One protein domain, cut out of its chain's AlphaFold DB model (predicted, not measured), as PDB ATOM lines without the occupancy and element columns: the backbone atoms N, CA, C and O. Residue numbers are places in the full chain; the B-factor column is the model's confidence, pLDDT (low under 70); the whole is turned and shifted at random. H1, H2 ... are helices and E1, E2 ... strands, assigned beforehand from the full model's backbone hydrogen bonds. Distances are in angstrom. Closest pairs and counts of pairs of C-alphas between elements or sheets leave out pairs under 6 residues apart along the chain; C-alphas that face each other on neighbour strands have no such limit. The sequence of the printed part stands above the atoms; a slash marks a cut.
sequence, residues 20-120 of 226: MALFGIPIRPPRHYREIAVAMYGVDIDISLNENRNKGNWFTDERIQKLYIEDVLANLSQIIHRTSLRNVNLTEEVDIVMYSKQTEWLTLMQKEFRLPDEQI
ATOM      1  N   MET A  20      15.886  10.734  19.320       89.19
ATOM      2  CA  MET A  20      15.475   9.343  19.150       89.19
ATOM      3  C   MET A  20      14.451   9.199  18.025       89.19
ATOM      4  O   MET A  20      13.421   9.866  18.002       89.19
ATOM      5  N   ALA A  21      14.705   8.249  17.122       88.12
ATOM      6  CA  ALA A  21      13.776   7.868  16.065       88.12
ATOM      7  C   ALA A  21      13.109   6.517  16.371       88.12
ATOM      8  O   ALA A  21      13.772   5.481  16.461       88.12
ATOM      9  N   LEU A  22      11.781   6.519  16.482       87.44
ATOM     10  CA  LEU A  22      10.944   5.341  16.677       87.44
ATOM     11  C   LEU A  22      10.343   4.905  15.340       87.44
ATOM     12  O   LEU A  22       9.384   5.493  14.844       87.44
ATOM     13  N   PHE A  23      10.897   3.841  14.755       84.31
ATOM     14  CA  PHE A  23      10.411   3.271  13.488       84.31
ATOM     15  C   PHE A  23       9.147   2.410  13.629       84.31
ATOM     16  O   PHE A  23       8.584   1.953  12.634       84.31
ATOM     17  N   GLY A  24       8.715   2.163  14.861       81.69
ATOM     18  CA  GLY A  24       7.521   1.402  15.179       81.69
ATOM     19  C   GLY A  24       7.100   1.643  16.620       81.69
ATOM     20  O   GLY A  24       7.912   2.005  17.469       81.69
ATOM     21  N   ILE A  25       5.814   1.438  16.874       85.12
ATOM     22  CA  ILE A  25       5.207   1.576  18.198       85.12
ATOM     23  C   ILE A  25       5.212   0.190  18.854       85.12
ATOM     24  O   ILE A  25       4.921  -0.786  18.154       85.12
ATOM     25  N   PRO A  26       5.544   0.070  20.154       86.56
ATOM     26  CA  PRO A  26       5.672  -1.213  20.847       86.56
ATOM     27  C   PRO A  26       4.306  -1.851  21.164       86.56
ATOM     28  O   PRO A  26       3.988  -2.152  22.309       86.56
ATOM     29  N   ILE A  27       3.488  -2.060  20.135       88.00
ATOM     30  CA  ILE A  27       2.174  -2.693  20.234       88.00
ATOM     31  C   ILE A  27       2.357  -4.210  20.305       88.00
ATOM     32  O   ILE A  27       2.989  -4.814  19.432       88.00
ATOM     33  N   ARG A  28       1.781  -4.840  21.330       89.44
ATOM     34  CA  ARG A  28       1.769  -6.299  21.490       89.44
ATOM     35  C   ARG A  28       0.566  -6.923  20.761       89.44
ATOM     36  O   ARG A  28      -0.370  -6.221  20.379       89.44
ATOM     37  N   PRO A  29       0.558  -8.247  20.523       90.00
ATOM     38  CA  PRO A  29      -0.592  -8.911  19.914       90.00
ATOM     39  C   PRO A  29      -1.859  -8.770  20.778       90.00
ATOM     40  O   PRO A  29      -1.743  -8.814  22.001       90.00
ATOM     41  N   PRO A  30      -3.074  -8.727  20.189       90.75
ATOM     42  CA  PRO A  30      -4.322  -8.558  20.943       90.75
ATOM     43  C   PRO A  30      -4.518  -9.545  22.098       90.75
ATOM     44  O   PRO A  30      -5.081  -9.200  23.131       90.75
ATOM     45  N   ARG A  31      -4.016 -10.776  21.933       92.88
ATOM     46  CA  ARG A  31      -4.045 -11.825  22.957       92.88
ATOM     47  C   ARG A  31      -3.440 -11.367  24.288       92.88
ATOM     48  O   ARG A  31      -4.016 -11.668  25.322       92.88
ATOM     49  N   HIS A  32      -2.343 -10.613  24.251       93.88
ATOM     50  CA  HIS A  32      -1.673 -10.115  25.449       93.88
ATOM     51  C   HIS A  32      -2.608  -9.252  26.308       93.88
ATOM     52  O   HIS A  32      -2.736  -9.468  27.509       93.88
ATOM     53  N   TYR A  33      -3.320  -8.318  25.675       93.69
ATOM     54  CA  TYR A  33      -4.247  -7.419  26.365       93.69
ATOM     55  C   TYR A  33      -5.476  -8.155  26.900       93.69
ATOM     56  O   TYR A  33      -5.948  -7.845  27.989       93.69
ATOM     57  N   ARG A  34      -5.964  -9.173  26.178       92.94
ATOM     58  CA  ARG A  34      -7.061 -10.031  26.653       92.94
ATOM     59  C   ARG A  34      -6.676 -10.826  27.892       92.94
ATOM     60  O   ARG A  34      -7.471 -10.908  28.814       92.94
ATOM     61  N   GLU A  35      -5.477 -11.406  27.910       93.56
ATOM     62  CA  GLU A  35      -4.987 -12.178  29.058       93.56
ATOM     63  C   GLU A  35      -4.887 -11.295  30.308       93.56
ATOM     64  O   GLU A  35      -5.361 -11.693  31.371       93.56
ATOM     65  N   ILE A  36      -4.366 -10.070  30.167       93.00
ATOM     66  CA  ILE A  36      -4.344  -9.080  31.256       93.00
ATOM     67  C   ILE A  36      -5.766  -8.734  31.700       93.00
ATOM     68  O   ILE A  36      -6.058  -8.741  32.894       93.00
ATOM     69  N   ALA A  37      -6.662  -8.459  30.755       94.00
ATOM     70  CA  ALA A  37      -8.020  -8.057  31.078       94.00
ATOM     71  C   ALA A  37      -8.800  -9.161  31.804       94.00
ATOM     72  O   ALA A  37      -9.459  -8.872  32.796       94.00
ATOM     73  N   VAL A  38      -8.676 -10.421  31.375       93.75
ATOM     74  CA  VAL A  38      -9.302 -11.566  32.058       93.75
ATOM     75  C   VAL A  38      -8.730 -11.741  33.463       93.75
ATOM     76  O   VAL A  38      -9.476 -12.004  34.402       93.75
ATOM     77  N   ALA A  39      -7.419 -11.548  33.637       94.00
ATOM     78  CA  ALA A  39      -6.798 -11.610  34.955       94.00
ATOM     79  C   ALA A  39      -7.280 -10.485  35.892       94.00
ATOM     80  O   ALA A  39      -7.428 -10.714  37.089       94.00
ATOM     81  N   MET A  40      -7.526  -9.282  35.364       93.06
ATOM     82  CA  MET A  40      -7.936  -8.116  36.157       93.06
ATOM     83  C   MET A  40      -9.442  -8.044  36.423       93.06
ATOM     84  O   MET A  40      -9.852  -7.604  37.493       93.06
ATOM     85  N   TYR A  41     -10.262  -8.426  35.445       93.25
ATOM     86  CA  TYR A  41     -11.708  -8.192  35.449       93.25
ATOM     87  C   TYR A  41     -12.539  -9.481  35.424       93.25
ATOM     88  O   TYR A  41     -13.763  -9.408  35.500       93.25
ATOM     89  N   GLY A  42     -11.903 -10.651  35.331       89.94
ATOM     90  CA  GLY A  42     -12.585 -11.938  35.246       89.94
ATOM     91  C   GLY A  42     -13.105 -12.258  33.843       89.94
ATOM     92  O   GLY A  42     -12.662 -11.699  32.840       89.94
ATOM     93  N   VAL A  43     -14.038 -13.210  33.770       88.56
ATOM     94  CA  VAL A  43     -14.571 -13.748  32.504       88.56
ATOM     95  C   VAL A  43     -15.787 -12.985  31.971       88.56
ATOM     96  O   VAL A  43     -16.189 -13.213  30.837       88.56
ATOM     97  N   ASP A  44     -16.327 -12.044  32.749       86.31
ATOM     98  CA  ASP A  44     -17.540 -11.274  32.424       86.31
ATOM     99  C   ASP A  44     -17.263 -10.066  31.506       86.31
ATOM    100  O   ASP A  44     -18.003  -9.080  31.488       86.31
ATOM    101  N   ILE A  45     -16.156 -10.104  30.765       91.19
ATOM    102  CA  ILE A  45     -15.724  -9.029  29.871       91.19
ATOM    103  C   ILE A  45     -15.805  -9.479  28.416       91.19
ATOM    104  O   ILE A  45     -15.479 -10.621  28.081       91.19
ATOM    105  N   ASP A  46     -16.187  -8.567  27.524       90.81
ATOM    106  CA  ASP A  46     -16.183  -8.862  26.095       90.81
ATOM    107  C   ASP A  46     -14.761  -8.726  25.527       90.81
ATOM    108  O   ASP A  46     -14.241  -7.635  25.313       90.81
ATOM    109  N   ILE A  47     -14.115  -9.866  25.274       90.25
ATOM    110  CA  ILE A  47     -12.756  -9.939  24.717       90.25
ATOM    111  C   ILE A  47     -12.711  -9.854  23.181       90.25
ATOM    112  O   ILE A  47     -11.640 -10.045  22.579       90.25
ATOM    113  N   SER A  48     -13.848  -9.637  22.520       90.38
ATOM    114  CA  SER A  48     -13.920  -9.590  21.062       90.38
ATOM    115  C   SER A  48     -13.158  -8.387  20.478       90.38
ATOM    116  O   SER A  48     -12.808  -7.421  21.160       90.38
ATOM    117  N   LEU A  49     -12.760  -8.508  19.205       89.06
ATOM    118  CA  LEU A  49     -12.166  -7.378  18.486       89.06
ATOM    119  C   LEU A  49     -13.273  -6.569  17.845       89.06
ATOM    120  O   LEU A  49     -14.260  -7.130  17.376       89.06
ATOM    121  N   ASN A  50     -13.037  -5.272  17.707       86.31
ATOM    122  CA  ASN A  50     -13.916  -4.439  16.913       86.31
ATOM    123  C   ASN A  50     -13.842  -4.858  15.430       86.31
ATOM    124  O   ASN A  50     -12.763  -4.885  14.825       86.31
ATOM    125  N   GLU A  51     -14.992  -5.206  14.846       73.12
ATOM    126  CA  GLU A  51     -15.118  -5.572  13.429       73.12
ATOM    127  C   GLU A  51     -14.818  -4.377  12.519       73.12
ATOM    128  O   GLU A  51     -14.113  -4.497  11.510       73.12
ATOM    129  N   ASN A  52     -15.260  -3.193  12.945       67.19
ATOM    130  CA  ASN A  52     -14.893  -1.925  12.346       67.19
ATOM    131  C   ASN A  52     -13.533  -1.520  12.903       67.19
ATOM    132  O   ASN A  52     -13.439  -0.725  13.837       67.19
ATOM    133  N   ARG A  53     -12.466  -2.087  12.324       60.62
ATOM    134  CA  ARG A  53     -11.059  -1.765  12.626       60.62
ATOM    135  C   ARG A  53     -10.703  -0.324  12.235       60.62
ATOM    136  O   ARG A  53      -9.817  -0.088  11.411       60.62
ATOM    137  N   ASN A  54     -11.388   0.652  12.817       59.44
ATOM    138  CA  ASN A  54     -10.955   2.033  12.806       59.44
ATOM    139  C   ASN A  54      -9.607   2.094  13.528       59.44
ATOM    140  O   ASN A  54      -9.388   1.423  14.541       59.44
ATOM    141  N   LYS A  55      -8.663   2.835  12.946       61.50
ATOM    142  CA  LYS A  55      -7.298   2.949  13.465       61.50
ATOM    143  C   LYS A  55      -7.366   3.383  14.932       61.50
ATOM    144  O   LYS A  55      -7.925   4.426  15.230       61.50
ATOM    145  N   GLY A  56      -6.852   2.549  15.831       65.12
ATOM    146  CA  GLY A  56      -6.831   2.827  17.267       65.12
ATOM    147  C   GLY A  56      -7.839   2.042  18.107       65.12
ATOM    148  O   GLY A  56      -7.491   1.735  19.239       65.12
ATOM    149  N   ASN A  57      -8.993   1.615  17.576       79.06
ATOM    150  CA  ASN A  57     -10.017   0.887  18.348       79.06
ATOM    151  C   ASN A  57      -9.967  -0.611  18.046       79.06
ATOM    152  O   ASN A  57     -10.561  -1.091  17.081       79.06
ATOM    153  N   TRP A  58      -9.199  -1.347  18.843       85.31
ATOM    154  CA  TRP A  58      -8.987  -2.780  18.650       85.31
ATOM    155  C   TRP A  58     -10.035  -3.635  19.351       85.31
ATOM    156  O   TRP A  58     -10.371  -4.698  18.831       85.31
ATOM    157  N   PHE A  59     -10.550  -3.178  20.490       91.12
ATOM    158  CA  PHE A  59     -11.462  -3.942  21.338       91.12
ATOM    159  C   PHE A  59     -12.843  -3.288  21.392       91.12
ATOM    160  O   PHE A  59     -12.965  -2.073  21.233       91.12
ATOM    161  N   THR A  60     -13.876  -4.111  21.557       90.06
ATOM    162  CA  THR A  60     -15.259  -3.661  21.773       90.06
ATOM    163  C   THR A  60     -15.441  -3.127  23.188       90.06
ATOM    164  O   THR A  60     -16.028  -2.065  23.372       90.06
ATOM    165  N   ASP A  61     -14.888  -3.829  24.180       91.88
ATOM    166  CA  ASP A  61     -14.923  -3.423  25.581       91.88
ATOM    167  C   ASP A  61     -13.933  -2.280  25.856       91.88
ATOM    168  O   ASP A  61     -12.715  -2.400  25.664       91.88
ATOM    169  N   GLU A  62     -14.467  -1.160  26.346       91.44
ATOM    170  CA  GLU A  62     -13.705   0.054  26.642       91.44
ATOM    171  C   GLU A  62     -12.608  -0.170  27.692       91.44
ATOM    172  O   GLU A  62     -11.561   0.478  27.639       91.44
ATOM    173  N   ARG A  63     -12.793  -1.113  28.624       92.31
ATOM    174  CA  ARG A  63     -11.801  -1.412  29.670       92.31
ATOM    175  C   ARG A  63     -10.563  -2.067  29.068       92.31
ATOM    176  O   ARG A  63      -9.443  -1.696  29.409       92.31
ATOM    177  N   ILE A  64     -10.751  -2.998  28.129       94.00
ATOM    178  CA  ILE A  64      -9.643  -3.652  27.414       94.00
ATOM    179  C   ILE A  64      -8.957  -2.651  26.484       94.00
ATOM    180  O   ILE A  64      -7.729  -2.604  26.404       94.00
ATOM    181  N   GLN A  65      -9.744  -1.808  25.814       92.31
ATOM    182  CA  GLN A  65      -9.226  -0.733  24.976       92.31
ATOM    183  C   GLN A  65      -8.367   0.253  25.783       92.31
ATOM    184  O   GLN A  65      -7.300   0.660  25.320       92.31
ATOM    185  N   LYS A  66      -8.785   0.591  27.008       91.88
ATOM    186  CA  LYS A  66      -8.013   1.422  27.936       91.88
ATOM    187  C   LYS A  66      -6.705   0.746  28.350       91.88
ATOM    188  O   LYS A  66      -5.661   1.374  28.219       91.88
ATOM    189  N   LEU A  67      -6.739  -0.531  28.746       92.88
ATOM    190  CA  LEU A  67      -5.528  -1.307  29.059       92.88
ATOM    191  C   LEU A  67      -4.528  -1.314  27.898       92.88
ATOM    192  O   LEU A  67      -3.327  -1.153  28.104       92.88
ATOM    193  N   TYR A  68      -5.021  -1.477  26.671       92.44
ATOM    194  CA  TYR A  68      -4.200  -1.407  25.466       92.44
ATOM    195  C   TYR A  68      -3.529  -0.039  25.294       92.44
ATOM    196  O   TYR A  68      -2.322   0.021  25.058       92.44
ATOM    197  N   ILE A  69      -4.289   1.054  25.420       90.75
ATOM    198  CA  ILE A  69      -3.751   2.415  25.292       90.75
ATOM    199  C   ILE A  69      -2.710   2.682  26.387       90.75
ATOM    200  O   ILE A  69      -1.619   3.163  26.084       90.75
ATOM    201  N   GLU A  70      -3.020   2.337  27.637       90.88
ATOM    202  CA  GLU A  70      -2.151   2.584  28.791       90.88
ATOM    203  C   GLU A  70      -0.858   1.760  28.741       90.88
ATOM    204  O   GLU A  70       0.211   2.319  28.977       90.88
ATOM    205  N   ASP A  71      -0.903   0.474  28.368       91.81
ATOM    206  CA  ASP A  71       0.320  -0.331  28.209       91.81
ATOM    207  C   ASP A  71       1.208   0.245  27.098       91.81
ATOM    208  O   ASP A  71       2.413   0.406  27.293       91.81
ATOM    209  N   VAL A  72       0.648   0.628  25.945       90.38
ATOM    210  CA  VAL A  72       1.454   1.224  24.866       90.38
ATOM    211  C   VAL A  72       2.066   2.560  25.299       90.38
ATOM    212  O   VAL A  72       3.259   2.773  25.064       90.38
ATOM    213  N   LEU A  73       1.299   3.433  25.964       90.56
ATOM    214  CA  LEU A  73       1.802   4.706  26.490       90.56
ATOM    215  C   LEU A  73       2.893   4.504  27.541       90.56
ATOM    216  O   LEU A  73       3.932   5.158  27.464       90.56
ATOM    217  N   ALA A  74       2.721   3.559  28.465       90.44
ATOM    218  CA  ALA A  74       3.731   3.235  29.465       90.44
ATOM    219  C   ALA A  74       5.040   2.771  28.809       90.44
ATOM    220  O   ALA A  74       6.123   3.223  29.187       90.44
ATOM    221  N   ASN A  75       4.960   1.919  27.781       90.25
ATOM    222  CA  ASN A  75       6.141   1.470  27.042       90.25
ATOM    223  C   ASN A  75       6.808   2.624  26.271       90.25
ATOM    224  O   ASN A  75       8.030   2.757  26.326       90.25
ATOM    225  N   LEU A  76       6.042   3.474  25.578       89.69
ATOM    226  CA  LEU A  76       6.580   4.654  24.884       89.69
ATOM    227  C   LEU A  76       7.252   5.622  25.862       89.69
ATOM    228  O   LEU A  76       8.375   6.060  25.615       89.69
ATOM    229  N   SER A  77       6.601   5.894  26.992       89.06
ATOM    230  CA  SER A  77       7.120   6.756  28.047       89.06
ATOM    231  C   SER A  77       8.440   6.224  28.603       89.06
ATOM    232  O   SER A  77       9.431   6.953  28.654       89.06
ATOM    233  N   GLN A  78       8.517   4.926  28.910       86.75
ATOM    234  CA  GLN A  78       9.765   4.305  29.350       86.75
ATOM    235  C   GLN A  78      10.893   4.435  28.323       86.75
ATOM    236  O   GLN A  78      12.031   4.688  28.716       86.75
ATOM    237  N   ILE A  79      10.598   4.257  27.031       88.00
ATOM    238  CA  ILE A  79      11.587   4.393  25.955       88.00
ATOM    239  C   ILE A  79      12.096   5.833  25.872       88.00
ATOM    240  O   ILE A  79      13.305   6.053  25.877       88.00
ATOM    241  N   ILE A  80      11.187   6.809  25.831       88.38
ATOM    242  CA  ILE A  80      11.527   8.230  25.705       88.38
ATOM    243  C   ILE A  80      12.315   8.699  26.918       88.38
ATOM    244  O   ILE A  80      13.352   9.328  26.772       88.38
ATOM    245  N   HIS A  81      11.920   8.295  28.121       87.38
ATOM    246  CA  HIS A  81      12.666   8.618  29.329       87.38
ATOM    247  C   HIS A  81      14.064   7.980  29.396       87.38
ATOM    248  O   HIS A  81      14.807   8.276  30.327       87.38
ATOM    249  N   ARG A  82      14.471   7.112  28.461       85.19
ATOM    250  CA  ARG A  82      15.870   6.662  28.386       85.19
ATOM    251  C   ARG A  82      16.789   7.653  27.682       85.19
ATOM    252  O   ARG A  82      17.999   7.494  27.814       85.19
ATOM    253  N   THR A  83      16.262   8.644  26.972       88.25
ATOM    254  CA  THR A  83      17.076   9.712  26.379       88.25
ATOM    255  C   THR A  83      17.619  10.655  27.454       88.25
ATOM    256  O   THR A  83      17.389  10.479  28.658       88.25
ATOM    257  N   SER A  84      18.324  11.693  27.019       88.38
ATOM    258  CA  SER A  84      18.747  12.796  27.876       88.38
ATOM    259  C   SER A  84      17.593  13.611  28.470       88.38
ATOM    260  O   SER A  84      17.856  14.438  29.335       88.38
ATOM    261  N   LEU A  85      16.326  13.335  28.121       86.81
ATOM    262  CA  LEU A  85      15.141  14.012  28.671       86.81
ATOM    263  C   LEU A  85      15.087  14.000  30.211       86.81
ATOM    264  O   LEU A  85      14.484  14.874  30.822       86.81
ATOM    265  N   ARG A  86      15.708  13.010  30.865       81.94
ATOM    266  CA  ARG A  86      15.801  12.953  32.338       81.94
ATOM    267  C   ARG A  86      16.794  13.947  32.939       81.94
ATOM    268  O   ARG A  86      16.784  14.145  34.153       81.94
ATOM    269  N   ASN A  87      17.692  14.505  32.138       85.50
ATOM    270  CA  ASN A  87      18.710  15.426  32.607       85.50
ATOM    271  C   ASN A  87      18.112  16.829  32.749       85.50
ATOM    272  O   ASN A  87      17.976  17.559  31.775       85.50
ATOM    273  N   VAL A  88      17.802  17.215  33.986       80.31
ATOM    274  CA  VAL A  88      17.226  18.530  34.321       80.31
ATOM    275  C   VAL A  88      18.148  19.712  34.005       80.31
ATOM    276  O   VAL A  88      17.676  20.837  33.919       80.31
ATOM    277  N   ASN A  89      19.450  19.461  33.826       86.06
ATOM    278  CA  ASN A  89      20.435  20.485  33.474       86.06
ATOM    279  C   ASN A  89      20.661  20.587  31.958       86.06
ATOM    280  O   ASN A  89      21.560  21.306  31.522       86.06
ATOM    281  N   LEU A  90      19.919  19.822  31.152       86.56
ATOM    282  CA  LEU A  90      20.042  19.867  29.703       86.56
ATOM    283  C   LEU A  90      19.485  21.197  29.184       86.56
ATOM    284  O   LEU A  90      18.333  21.537  29.433       86.56
ATOM    285  N   THR A  91      20.313  21.940  28.456       86.44
ATOM    286  CA  THR A  91      19.927  23.204  27.808       86.44
ATOM    287  C   THR A  91      19.472  23.015  26.362       86.44
ATOM    288  O   THR A  91      18.935  23.943  25.767       86.44
ATOM    289  N   GLU A  92      19.736  21.843  25.784       88.19
ATOM    290  CA  GLU A  92      19.376  21.482  24.413       88.19
ATOM    291  C   GLU A  92      18.004  20.797  24.359       88.19
ATOM    292  O   GLU A  92      17.580  20.146  25.316       88.19
ATOM    293  N   GLU A  93      17.320  20.927  23.222       88.44
ATOM    294  CA  GLU A  93      16.049  20.245  22.974       88.44
ATOM    295  C   GLU A  93      16.248  18.732  22.813       88.44
ATOM    296  O   GLU A  93      17.305  18.263  22.382       88.44
ATOM    297  N   VAL A  94      15.215  17.961  23.176       89.50
ATOM    298  CA  VAL A  94      15.195  16.506  22.992       89.50
ATOM    299  C   VAL A  94      14.169  16.124  21.935       89.50
ATOM    300  O   VAL A  94      12.965  16.154  22.184       89.50
ATOM    301  N   ASP A  95      14.651  15.687  20.776       90.31
ATOM    302  CA  ASP A  95      13.826  15.344  19.623       90.31
ATOM    303  C   ASP A  95      13.347  13.891  19.661       90.31
ATOM    304  O   ASP A  95      14.137  12.942  19.597       90.31
ATOM    305  N   ILE A  96      12.028  13.692  19.666       89.19
ATOM    306  CA  ILE A  96      11.410  12.368  19.533       89.19
ATOM    307  C   ILE A  96      10.667  12.282  18.200       89.19
ATOM    308  O   ILE A  96       9.595  12.854  18.015       89.19
ATOM    309  N   VAL A  97      11.214  11.508  17.265       88.69
ATOM    310  CA  VAL A  97      10.645  11.329  15.926       88.69
ATOM    311  C   VAL A  97       9.918   9.990  15.845       88.69
ATOM    312  O   VAL A  97      10.534   8.934  15.963       88.69
ATOM    313  N   MET A  98       8.609  10.008  15.587       86.81
ATOM    314  CA  MET A  98       7.795   8.795  15.446       86.81
ATOM    315  C   MET A  98       7.391   8.543  13.991       86.81
ATOM    316  O   MET A  98       6.664   9.325  13.381       86.81
ATOM    317  N   TYR A  99       7.785   7.391  13.449       84.69
ATOM    318  CA  TYR A  99       7.333   6.924  12.141       84.69
ATOM    319  C   TYR A  99       6.099   6.040  12.315       84.69
ATOM    320  O   TYR A  99       6.197   4.853  12.624       84.69
ATOM    321  N   SER A 100       4.918   6.613  12.094       77.81
ATOM    322  CA  SER A 100       3.655   5.894  12.249       77.81
ATOM    323  C   SER A 100       2.629   6.287  11.190       77.81
ATOM    324  O   SER A 100       2.584   7.421  10.721       77.81
ATOM    325  N   LYS A 101       1.770   5.329  10.819       75.62
ATOM    326  CA  LYS A 101       0.534   5.583  10.048       75.62
ATOM    327  C   LYS A 101      -0.664   5.932  10.940       75.62
ATOM    328  O   LYS A 101      -1.733   6.248  10.411       75.62
ATOM    329  N   GLN A 102      -0.495   5.758  12.248       77.50
ATOM    330  CA  GLN A 102      -1.455   6.052  13.304       77.50
ATOM    331  C   GLN A 102      -0.982   7.331  13.995       77.50
ATOM    332  O   GLN A 102      -0.018   7.295  14.764       77.50
ATOM    333  N   THR A 103      -1.590   8.458  13.632       77.62
ATOM    334  CA  THR A 103      -1.262   9.783  14.178       77.62
ATOM    335  C   THR A 103      -1.868   9.995  15.560       77.62
ATOM    336  O   THR A 103      -1.424  10.875  16.282       77.62
ATOM    337  N   GLU A 104      -2.830   9.159  15.954       81.56
ATOM    338  CA  GLU A 104      -3.519   9.213  17.245       81.56
ATOM    339  C   GLU A 104      -2.530   9.106  18.417       81.56
ATOM    340  O   GLU A 104      -2.709   9.746  19.449       81.56
ATOM    341  N   TRP A 105      -1.434   8.364  18.235       84.00
ATOM    342  CA  TRP A 105      -0.373   8.259  19.235       84.00
ATOM    343  C   TRP A 105       0.349   9.574  19.491       84.00
ATOM    344  O   TRP A 105       0.737   9.808  20.626       84.00
ATOM    345  N   LEU A 106       0.504  10.444  18.487       82.12
ATOM    346  CA  LEU A 106       1.100  11.765  18.705       82.12
ATOM    347  C   LEU A 106       0.207  12.600  19.621       82.12
ATOM    348  O   LEU A 106       0.696  13.169  20.586       82.12
ATOM    349  N   THR A 107      -1.107  12.590  19.380       82.44
ATOM    350  CA  THR A 107      -2.085  13.288  20.226       82.44
ATOM    351  C   THR A 107      -2.123  12.722  21.647       82.44
ATOM    352  O   THR A 107      -2.187  13.473  22.618       82.44
ATOM    353  N   LEU A 108      -2.060  11.396  21.799       86.06
ATOM    354  CA  LEU A 108      -2.014  10.768  23.121       86.06
ATOM    355  C   LEU A 108      -0.722  11.119  23.870       86.06
ATOM    356  O   LEU A 108      -0.774  11.472  25.043       86.06
ATOM    357  N   MET A 109       0.422  11.083  23.183       84.81
ATOM    358  CA  MET A 109       1.719  11.458  23.747       84.81
ATOM    359  C   MET A 109       1.774  12.939  24.122       84.81
ATOM    360  O   MET A 109       2.264  13.274  25.194       84.81
ATOM    361  N   GLN A 110       1.214  13.816  23.289       86.06
ATOM    362  CA  GLN A 110       1.068  15.236  23.596       86.06
ATOM    363  C   GLN A 110       0.362  15.449  24.929       86.06
ATOM    364  O   GLN A 110       0.838  16.193  25.784       86.06
ATOM    365  N   LYS A 111      -0.777  14.771  25.098       86.19
ATOM    366  CA  LYS A 111      -1.590  14.854  26.303       86.19
ATOM    367  C   LYS A 111      -0.840  14.308  27.516       86.19
ATOM    368  O   LYS A 111      -0.847  14.954  28.560       86.19
ATOM    369  N   GLU A 112      -0.198  13.153  27.372       85.25
ATOM    370  CA  GLU A 112       0.523  12.483  28.459       85.25
ATOM    371  C   GLU A 112       1.714  13.315  28.956       85.25
ATOM    372  O   GLU A 112       1.887  13.511  30.156       85.25
ATOM    373  N   PHE A 113       2.491  13.884  28.032       83.81
ATOM    374  CA  PHE A 113       3.668  14.699  28.348       83.81
ATOM    375  C   PHE A 113       3.355  16.189  28.531       83.81
ATOM    376  O   PHE A 113       4.260  16.967  28.827       83.81
ATOM    377  N   ARG A 114       2.085  16.591  28.381       87.38
ATOM    378  CA  ARG A 114       1.620  17.987  28.454       87.38
ATOM    379  C   ARG A 114       2.424  18.922  27.543       87.38
ATOM    380  O   ARG A 114       2.779  20.030  27.937       87.38
ATOM    381  N   LEU A 115       2.724  18.453  26.333       85.19
ATOM    382  CA  LEU A 115       3.508  19.213  25.364       85.19
ATOM    383  C   LEU A 115       2.649  20.321  24.725       85.19
ATOM    384  O   LEU A 115       1.520  20.039  24.309       85.19
ATOM    385  N   PRO A 116       3.167  21.559  24.603       86.06
ATOM    386  CA  PRO A 116       2.544  22.601  23.789       86.06
ATOM    387  C   PRO A 116       2.375  22.155  22.329       86.06
ATOM    388  O   PRO A 116       3.193  21.388  21.823       86.06
ATOM    389  N   ASP A 117       1.355  22.665  21.632       81.31
ATOM    390  CA  ASP A 117       1.099  22.332  20.216       81.31
ATOM    391  C   ASP A 117       2.312  22.621  19.312       81.31
ATOM    392  O   ASP A 117       2.615  21.856  18.400       81.31
ATOM    393  N   GLU A 118       3.048  23.696  19.604       81.31
ATOM    394  CA  GLU A 118       4.242  24.140  18.867       81.31
ATOM    395  C   GLU A 118       5.388  23.116  18.896       81.31
ATOM    396  O   GLU A 118       6.255  23.122  18.024       81.31
ATOM    397  N   GLN A 119       5.375  22.208  19.876       82.06
ATOM    398  CA  GLN A 119       6.377  21.156  20.051       82.06
ATOM    399  C   GLN A 119       6.037  19.882  19.261       82.06
ATOM    400  O   GLN A 119       6.738  18.874  19.362       82.06
ATOM    401  N   ILE A 120       4.966  19.901  18.458       81.69
ATOM    402  CA  ILE A 120       4.553  18.769  17.627       81.69
ATOM    403  C   ILE A 120       4.582  19.147  16.158       81.69
ATOM    404  O   ILE A 120       3.717  19.842  15.633       81.69
TER     405      ILE A 120
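What this domain is: This is residues 20 to 120 of the 226 residues of an uncharacterized protein of Paenibacillus terrae (strain HPL-003) (UniProt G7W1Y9). A small sheet of two strands, E1 and E2, sits near the last residues of one long helix, H2, which runs lengthwise through the middle of a loose body; H1 packs at a steep tilt on the other end of H2, and H3 stands near H2 partway along it. A long loop, residues 42 to 61, lies at the H1 end, and at the sheet end residues 86 to 91 stick out. The printed part has 101 residues with three named helices and two named strands, in the order E1, H1, H2, E2, H3; the sheet has the order E1, E2 and is parallel. The class is mostly helix, though under half of the residues are in named elements. The whole is loose, with a radius of gyration of the C-alphas of 15.8 A, and only just elongated, with spans of 51 by 26 by 22 A.

How they stand to each other: The sheet is made of E1, residues 20 to 22, and E2, residues 95 to 98, which are parallel neighbours with 9 degrees between their directions. C-alphas 21 and 97 face each other at 4.7 A. N 20 and O 95 are within hydrogen-bond range at 2.8 A, and so are N 97 and O 20, at 2.8 A. H2, residues 62 to 80, comes near this sheet with its residues 76 to 80. Its closest C-alphas to E2 are those of Ile 80 and Ile 96, 7.4 A apart; to E1, those of Ile 80 and Met 20, 7.7 A apart. H1, residues 30 to 41, touches H2 with its residues 33 to 37 alone, and H2 touches H1 with its residues 63 to 68 alone. The closest C-alphas of the two are those of Ala 37 and Ile 64, 6.0 A apart; the helices run opposite ways at a steep tilt of 66 degrees. H3, residues 104 to 113, is close to H2 but not clearly touching, with the C-alphas of Leu 73 and Met 109 the closest at 7.3 A; the two run the same way at a steep tilt of 67 degrees. H1 is apart from H3 and from E2, and E1 is apart from H3. E1, H1, H2 and E2 form a strand-helix-strand unit, two parallel neighbour strands with helices between them along the chain, and its crossover is right-handed. In H1, H2 and H3 every O i to N i+4 pair is within hydrogen-bond range.

Where its parts are: E1 begins at C-alpha 20, at (15.475, 9.343, 19.150), and E2 ends at C-alpha 98, at (7.795, 8.795, 15.446), 9.8 A from its first C-alpha. H2 is the longest helix, with 19 residues and 26.5 A from first to last C-alpha. H1 measures 16.3 A. H3 measures 14.3 A and ends at C-alpha 113, at (3.668, 14.699, 28.348).

The domain as a whole: The two C-alphas farthest apart are those of Asp 44 and Thr 91, at 51.1 A, and the first and last printed C-alphas, of Met 20 and Ile 120, are 14.5 A apart. The printed part has no cut. The links from H1 to H2, with 20 residues, and from H2 to E2, with 14 residues, are long; the link from E1 to H1 is short, and the link from E2 to H3 is tight. Residues 86 to 91, in the link from H2 to E2, stand free. The mean pLDDT of the printed part is 86.4, and residues 52 to 56 are under 70, a stretch of low confidence in the model.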